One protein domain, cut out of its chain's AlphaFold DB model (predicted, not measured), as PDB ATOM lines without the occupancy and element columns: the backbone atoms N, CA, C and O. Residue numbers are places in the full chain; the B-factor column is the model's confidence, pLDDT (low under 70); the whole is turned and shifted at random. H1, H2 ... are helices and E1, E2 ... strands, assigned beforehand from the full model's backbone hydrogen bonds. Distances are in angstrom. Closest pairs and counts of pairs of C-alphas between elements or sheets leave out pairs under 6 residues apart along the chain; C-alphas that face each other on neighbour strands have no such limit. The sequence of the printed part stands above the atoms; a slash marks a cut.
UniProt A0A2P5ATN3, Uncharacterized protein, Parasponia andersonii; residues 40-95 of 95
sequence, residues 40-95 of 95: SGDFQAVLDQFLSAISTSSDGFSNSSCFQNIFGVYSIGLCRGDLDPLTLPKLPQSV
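This is residues 40 to 95 of the 95 residues of an uncharacterized protein of Parasponia andersonii (UniProt A0A2P5ATN3). A long two-stranded hairpin, E1 and E2, makes a narrow slab, and one helix, H1, lies lengthwise over one face of it. Beyond E2 the tail, residues 79 to 95, turns at the end of the hairpin and folds back on the far side of H1 from the strands. The printed part has 56 residues, with one named helix and two named strands in the order H1, E1, E2; the sheet, order E1 - E2, is antiparallel and the class is mixed, helices and strands. The whole is only just loose, close to compact, with a radius of gyration of the C-alphas of 12.6 A, and flat, spanning 38 by 23 by 11 A.

E1, residues 61 to 68, and E2, residues 71 to 78, form a hairpin with a tight link of 2 residues. They are antiparallel, with 173 degrees between their directions. N 62 and O 77, 2.9 A apart, and N 73 and O 66, 2.9 A apart, are within hydrogen-bond range. H1, residues 41 to 55, has 14 pairs of C-alphas within 8 A of E1, the closest being those of Ile 54 and Ser 62 at 5.6 A. With E2 it has 10 such pairs, the closest being the C-alphas of Ile 54 and Gly 77 at 5.9 A. In H1 every O i to N i+4 pair is within hydrogen-bond range.

E1 measures 23.5 A from first to last C-alpha, and E2 23.4 A, ending at C-alpha 78 (-13.980, -31.362, 24.010). H1 measures 21.1 A and begins at C-alpha 41 (-10.724, -4.296, 25.825).

The C-alphas of Ser 40 and Asp 82, the two farthest apart, are 39.3 A apart. The printed part has no cut, and the link from H1 to E1 is tight, with 5 residues. Mean pLDDT of the printed part is 73.1; residues 40 to 41, 56 to 58 and 85 to 95 are under 70.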
ATOM      1  N   SER A  40      -9.814  -3.895  30.199       62.19
ATOM      2  CA  SER A  40      -8.896  -3.694  29.105       62.19
ATOM      3  C   SER A  40      -9.574  -4.444  27.988       62.19
ATOM      4  O   SER A  40      -9.703  -5.666  28.046       62.19
ATOM      5  N   GLY A  41     -10.073  -3.705  26.996       64.75
ATOM      6  CA  GLY A  41     -10.724  -4.296  25.825       64.75
ATOM      7  C   GLY A  41      -9.893  -5.423  25.199       64.75
ATOM      8  O   GLY A  41     -10.461  -6.324  24.602       64.75
ATOM      9  N   ASP A  42      -8.576  -5.431  25.425       75.50
ATOM     10  CA  ASP A  42      -7.660  -6.509  25.059       75.50
ATOM     11  C   ASP A  42      -8.018  -7.873  25.685       75.50
ATOM     12  O   ASP A  42      -8.004  -8.874  24.974       75.50
ATOM     13  N   PHE A  43      -8.360  -7.959  26.980       75.44
ATOM     14  CA  PHE A  43      -8.719  -9.245  27.603       75.44
ATOM     15  C   PHE A  43     -10.080  -9.750  27.112       75.44
ATOM     16  O   PHE A  43     -10.210 -10.924  26.766       75.44
ATOM     17  N   GLN A  44     -11.070  -8.856  27.027       78.00
ATOM     18  CA  GLN A  44     -12.396  -9.170  26.487       78.00
ATOM     19  C   GLN A  44     -12.296  -9.635  25.025       78.00
ATOM     20  O   GLN A  44     -12.842 -10.675  24.677       78.00
ATOM     21  N   ALA A  45     -11.524  -8.934  24.186       80.19
ATOM     22  CA  ALA A  45     -11.326  -9.301  22.784       80.19
ATOM     23  C   ALA A  45     -10.665 -10.677  22.631       80.19
ATOM     24  O   ALA A  45     -11.083 -11.478  21.792       80.19
ATOM     25  N   VAL A  46      -9.666 -10.982  23.468       79.50
ATOM     26  CA  VAL A  46      -9.026 -12.304  23.494       79.50
ATOM     27  C   VAL A  46     -10.016 -13.386  23.932       79.50
ATOM     28  O   VAL A  46      -9.999 -14.476  23.359       79.50
ATOM     29  N   LEU A  47     -10.891 -13.099  24.901       79.12
ATOM     30  CA  LEU A  47     -11.934 -14.022  25.353       79.12
ATOM     31  C   LEU A  47     -12.989 -14.278  24.265       79.12
ATOM     32  O   LEU A  47     -13.343 -15.428  24.015       79.12
ATOM     33  N   ASP A  48     -13.453 -13.241  23.574       81.81
ATOM     34  CA  ASP A  48     -14.451 -13.369  22.507       81.81
ATOM     35  C   ASP A  48     -13.889 -14.147  21.309       81.81
ATOM     36  O   ASP A  48     -14.535 -15.059  20.776       81.81
ATOM     37  N   GLN A  49     -12.643 -13.850  20.920       80.88
ATOM     38  CA  GLN A  49     -11.928 -14.606  19.893       80.88
ATOM     39  C   GLN A  49     -11.782 -16.080  20.293       80.88
ATOM     40  O   GLN A  49     -11.976 -16.979  19.469       80.88
ATOM     41  N   PHE A  50     -11.493 -16.331  21.567       81.19
ATOM     42  CA  PHE A  50     -11.404 -17.664  22.143       81.19
ATOM     43  C   PHE A  50     -12.735 -18.438  22.064       81.19
ATOM     44  O   PHE A  50     -12.762 -19.559  21.547       81.19
ATOM     45  N   LEU A  51     -13.845 -17.850  22.520       79.88
ATOM     46  CA  LEU A  51     -15.162 -18.502  22.504       79.88
ATOM     47  C   LEU A  51     -15.616 -18.822  21.072       79.88
ATOM     48  O   LEU A  51     -16.197 -19.882  20.817       79.88
ATOM     49  N   SER A  52     -15.292 -17.947  20.118       78.88
ATOM     50  CA  SER A  52     -15.551 -18.173  18.694       78.88
ATOM     51  C   SER A  52     -14.749 -19.362  18.135       78.88
ATOM     52  O   SER A  52     -15.294 -20.206  17.416       78.88
ATOM     53  N   ALA A  53     -13.475 -19.498  18.521       76.25
ATOM     54  CA  ALA A  53     -12.603 -20.579  18.056       76.25
ATOM     55  C   ALA A  53     -13.055 -21.973  18.531       76.25
ATOM     56  O   ALA A  53     -13.006 -22.931  17.759       76.25
ATOM     57  N   ILE A  54     -13.550 -22.120  19.767       73.81
ATOM     58  CA  ILE A  54     -14.068 -23.428  20.214       73.81
ATOM     59  C   ILE A  54     -15.384 -23.771  19.506       73.81
ATOM     60  O   ILE A  54     -15.601 -24.921  19.114       73.81
ATOM     61  N   SER A  55     -16.242 -22.769  19.302       71.94
ATOM     62  CA  SER A  55     -17.588 -22.936  18.735       71.94
ATOM     63  C   SER A  55     -17.603 -23.408  17.278       71.94
ATOM     64  O   SER A  55     -18.647 -23.820  16.778       71.94
ATOM     65  N   THR A  56     -16.471 -23.319  16.580       67.62
ATOM     66  CA  THR A  56     -16.350 -23.654  15.155       67.62
ATOM     67  C   THR A  56     -15.736 -25.028  14.898       67.62
ATOM     68  O   THR A  56     -15.680 -25.454  13.745       67.62
ATOM     69  N   SER A  57     -15.304 -25.750  15.938       68.62
ATOM     70  CA  SER A  57     -14.708 -27.077  15.758       68.62
ATOM     71  C   SER A  57     -15.745 -28.122  15.329       68.62
ATOM     72  O   SER A  57     -16.693 -28.418  16.053       68.62
ATOM     73  N   SER A  58     -15.563 -28.691  14.135       67.44
ATOM     74  CA  SER A  58     -16.420 -29.750  13.578       67.44
ATOM     75  C   SER A  58     -16.100 -31.137  14.131       67.44
ATOM     76  O   SER A  58     -16.943 -32.030  14.098       67.44
ATOM     77  N   ASP A  59     -14.885 -31.316  14.648       73.75
ATOM     78  CA  ASP A  59     -14.311 -32.641  14.902       73.75
ATOM     79  C   ASP A  59     -14.497 -33.083  16.364       73.75
ATOM     80  O   ASP A  59     -13.908 -34.061  16.818       73.75
ATOM     81  N   GLY A  60     -15.293 -32.331  17.132       77.56
ATOM     82  CA  GLY A  60     -15.548 -32.581  18.549       77.56
ATOM     83  C   GLY A  60     -14.361 -32.283  19.474       77.56
ATOM     84  O   GLY A  60     -14.460 -32.506  20.677       77.56
ATOM     85  N   PHE A  61     -13.255 -31.754  18.950       83.94
ATOM     86  CA  PHE A  61     -12.097 -31.310  19.718       83.94
ATOM     87  C   PHE A  61     -11.559 -29.991  19.157       83.94
ATOM     88  O   PHE A  61     -11.423 -29.831  17.946       83.94
ATOM     89  N   SER A  62     -11.211 -29.064  20.048       82.88
ATOM     90  CA  SER A  62     -10.546 -27.808  19.708       82.88
ATOM     91  C   SER A  62      -9.391 -27.554  20.665       82.88
ATOM     92  O   SER A  62      -9.529 -27.724  21.875       82.88
ATOM     93  N   ASN A  63      -8.261 -27.109  20.125       86.38
ATOM     94  CA  ASN A  63      -7.132 -26.601  20.893       86.38
ATOM     95  C   ASN A  63      -6.714 -25.271  20.275       86.38
ATOM     96  O   ASN A  63      -6.379 -25.215  19.093       86.38
ATOM     97  N   SER A  64      -6.782 -24.212  21.074       82.06
ATOM     98  CA  SER A  64      -6.531 -22.850  20.619       82.06
ATOM     99  C   SER A  64      -5.769 -22.069  21.678       82.06
ATOM    100  O   SER A  64      -6.027 -22.196  22.882       82.06
ATOM    101  N   SER A  65      -4.870 -21.210  21.220       86.06
ATOM    102  CA  SER A  65      -4.235 -20.185  22.037       86.06
ATOM    103  C   SER A  65      -4.418 -18.826  21.374       86.06
ATOM    104  O   SER A  65      -4.373 -18.704  20.149       86.06
ATOM    105  N   CYS A  66      -4.666 -17.806  22.187       83.19
ATOM    106  CA  CYS A  66      -4.839 -16.439  21.724       83.19
ATOM    107  C   CYS A  66      -4.020 -15.498  22.601       83.19
ATOM    108  O   CYS A  66      -4.004 -15.633  23.825       83.19
ATOM    109  N   PHE A  67      -3.321 -14.563  21.963       82.44
ATOM    110  CA  PHE A  67      -2.416 -13.635  22.625       82.44
ATOM    111  C   PHE A  67      -2.667 -12.225  22.120       82.44
ATOM    112  O   PHE A  67      -2.637 -11.984  20.914       82.44
ATOM    113  N   GLN A  68      -2.844 -11.293  23.049       79.06
ATOM    114  CA  GLN A  68      -2.893  -9.873  22.748       79.06
ATOM    115  C   GLN A  68      -2.203  -9.087  23.858       79.06
ATOM    116  O   GLN A  68      -2.582  -9.154  25.027       79.06
ATOM    117  N   ASN A  69      -1.179  -8.323  23.475       78.75
ATOM    118  CA  ASN A  69      -0.370  -7.527  24.393       78.75
ATOM    119  C   ASN A  69       0.236  -8.389  25.526       78.75
ATOM    120  O   ASN A  69       1.003  -9.308  25.243       78.75
ATOM    121  N   ILE A  70      -0.106  -8.118  26.790       78.38
ATOM    122  CA  ILE A  70       0.352  -8.885  27.962       78.38
ATOM    123  C   ILE A  70      -0.585 -10.045  28.336       78.38
ATOM    124  O   ILE A  70      -0.304 -10.775  29.287       78.38
ATOM    125  N   PHE A  71      -1.697 -10.215  27.617       74.50
ATOM    126  CA  PHE A  71      -2.707 -11.228  27.902       74.50
ATOM    127  C   PHE A  71      -2.553 -12.421  26.959       74.50
ATOM    128  O   PHE A  71      -2.537 -12.274  25.737       74.50
ATOM    129  N   GLY A  72      -2.449 -13.617  27.536       77.62
ATOM    130  CA  GLY A  72      -2.435 -14.882  26.810       77.62
ATOM    131  C   GLY A  72      -3.455 -15.838  27.412       77.62
ATOM    132  O   GLY A  72      -3.467 -16.041  28.626       77.62
ATOM    133  N   VAL A  73      -4.297 -16.424  26.566       78.62
ATOM    134  CA  VAL A  73      -5.315 -17.400  26.958       78.62
ATOM    135  C   VAL A  73      -5.051 -18.705  26.218       78.62
ATOM    136  O   VAL A  73      -4.858 -18.725  25.002       78.62
ATOM    137  N   TYR A  74      -5.037 -19.801  26.973       84.38
ATOM    138  CA  TYR A  74      -4.883 -21.160  26.463       84.38
ATOM    139  C   TYR A  74      -6.156 -21.932  26.712       84.38
ATOM    140  O   TYR A  74      -6.802 -21.754  27.747       84.38
ATOM    141  N   SER A  75      -6.495 -22.817  25.784       78.75
ATOM    142  CA  SER A  75      -7.764 -23.504  25.881       78.75
ATOM    143  C   SER A  75      -7.846 -24.819  25.144       78.75
ATOM    144  O   SER A  75      -7.160 -25.054  24.148       78.75
ATOM    145  N   ILE A  76      -8.743 -25.657  25.651       84.38
ATOM    146  CA  ILE A  76      -9.095 -26.941  25.075       84.38
ATOM    147  C   ILE A  76     -10.612 -27.095  25.201       84.38
ATOM    148  O   ILE A  76     -11.162 -26.951  26.292       84.38
ATOM    149  N   GLY A  77     -11.278 -27.380  24.087       82.06
ATOM    150  CA  GLY A  77     -12.686 -27.759  24.034       82.06
ATOM    151  C   GLY A  77     -12.817 -29.225  23.640       82.06
ATOM    152  O   GLY A  77     -12.123 -29.685  22.734       82.06
ATOM    153  N   LEU A  78     -13.706 -29.959  24.309       82.75
ATOM    154  CA  LEU A  78     -13.980 -31.362  24.010       82.75
ATOM    155  C   LEU A  78     -15.487 -31.612  24.041       82.75
ATOM    156  O   LEU A  78     -16.155 -31.345  25.039       82.75
ATOM    157  N   CYS A  79     -16.002 -32.157  22.950       79.06
ATOM    158  CA  CYS A  79     -17.345 -32.695  22.862       79.06
ATOM    159  C   CYS A  79     -17.327 -34.200  23.103       79.06
ATOM    160  O   CYS A  79     -16.331 -34.897  22.910       79.06
ATOM    161  N   ARG A  80     -18.477 -34.711  23.530       80.62
ATOM    162  CA  ARG A  80     -18.699 -36.145  23.677       80.62
ATOM    163  C   ARG A  80     -18.637 -36.806  22.295       80.62
ATOM    164  O   ARG A  80     -19.288 -36.333  21.368       80.62
ATOM    165  N   GLY A  81     -17.862 -37.882  22.158       78.56
ATOM    166  CA  GLY A  81     -17.611 -38.531  20.863       78.56
ATOM    167  C   GLY A  81     -18.809 -39.277  20.256       78.56
ATOM    168  O   GLY A  81     -18.727 -39.725  19.120       78.56
ATOM    169  N   ASP A  82     -19.903 -39.430  21.005       79.81
ATOM    170  CA  ASP A  82     -21.180 -40.007  20.565       79.81
ATOM    171  C   ASP A  82     -22.146 -38.968  19.964       79.81
ATOM    172  O   ASP A  82     -23.236 -39.336  19.528       79.81
ATOM    173  N   LEU A  83     -21.777 -37.681  19.947       72.88
ATOM    174  CA  LEU A  83     -22.586 -36.612  19.357       72.88
ATOM    175  C   LEU A  83     -22.361 -36.514  17.845       72.88
ATOM    176  O   LEU A  83     -21.227 -36.526  17.370       72.88
ATOM    177  N   ASP A  84     -23.451 -36.365  17.090       71.62
ATOM    178  CA  ASP A  84     -23.385 -36.078  15.657       71.62
ATOM    179  C   ASP A  84     -22.816 -34.657  15.456       71.62
ATOM    180  O   ASP A  84     -23.311 -33.727  16.110       71.62
ATOM    181  N   PRO A  85     -21.828 -34.450  14.565       64.38
ATOM    182  CA  PRO A  85     -21.277 -33.131  14.252       64.38
ATOM    183  C   PRO A  85     -22.336 -32.071  13.914       64.38
ATOM    184  O   PRO A  85     -22.158 -30.894  14.221       64.38
ATOM    185  N   LEU A  86     -23.471 -32.474  13.330       63.88
ATOM    186  CA  LEU A  86     -24.582 -31.574  12.993       63.88
ATOM    187  C   LEU A  86     -25.408 -31.132  14.212       63.88
ATOM    188  O   LEU A  86     -26.200 -30.194  14.116       63.88
ATOM    189  N   THR A  87     -25.229 -31.804  15.350       63.09
ATOM    190  CA  THR A  87     -25.915 -31.532  16.622       63.09
ATOM    191  C   THR A  87     -25.005 -30.903  17.672       63.09
ATOM    192  O   THR A  87     -25.451 -30.700  18.804       63.09
ATOM    193  N   LEU A  88     -23.753 -30.568  17.321       62.56
ATOM    194  CA  LEU A  88     -22.868 -29.862  18.240       62.56
ATOM    195  C   LEU A  88     -23.537 -28.544  18.673       62.56
ATOM    196  O   LEU A  88     -23.916 -27.733  17.817       62.56
ATOM    197  N   PRO A  89     -23.709 -28.311  19.985       59.34
ATOM    198  CA  PRO A  89     -24.280 -27.067  20.462       59.34
ATOM    199  C   PRO A  89     -23.353 -25.914  20.076       59.34
ATOM    200  O   PRO A  89     -22.197 -25.856  20.491       59.34
ATOM    201  N   LYS A  90     -23.875 -24.972  19.287       57.28
ATOM    202  CA  LYS A  90     -23.256 -23.654  19.139       57.28
ATOM    203  C   LYS A  90     -23.341 -22.978  20.503       57.28
ATOM    204  O   LYS A  90     -24.439 -22.884  21.055       57.28
ATOM    205  N   LEU A  91     -22.209 -22.538  21.052       54.72
ATOM    206  CA  LEU A  91     -22.218 -21.722  22.264       54.72
ATOM    207  C   LEU A  91     -23.149 -20.519  22.015       54.72
ATOM    208  O   LEU A  91     -23.101 -19.956  20.912       54.72
ATOM    209  N   PRO A  92     -24.016 -20.128  22.970       46.12
ATOM    210  CA  PRO A  92     -24.744 -18.876  22.842       46.12
ATOM    211  C   PRO A  92     -23.720 -17.770  22.592       46.12
ATOM    212  O   PRO A  92     -22.749 -17.638  23.338       46.12
ATOM    213  N   GLN A  93     -23.899 -17.031  21.496       41.03
ATOM    214  CA  GLN A  93     -23.072 -15.860  21.246       41.03
ATOM    215  C   GLN A  93     -23.301 -14.904  22.413       41.03
ATOM    216  O   GLN A  93     -24.453 -14.601  22.732       41.03
ATOM    217  N   SER A  94     -22.215 -14.520  23.084       41.22
ATOM    218  CA  SER A  94     -22.253 -13.484  24.111       41.22
ATOM    219  C   SER A  94     -22.958 -12.264  23.522       41.22
ATOM    220  O   SER A  94     -22.543 -11.767  22.474       41.22
ATOM    221  N   VAL A  95     -24.058 -11.854  24.155       37.12
ATOM    222  CA  VAL A  95     -24.716 -10.561  23.916       37.12
ATOM    223  C   VAL A  95     -23.909  -9.480  24.612       37.12
ATOM    224  O   VAL A  95     -23.441  -9.763  25.738       37.12
TER     225      VAL A  95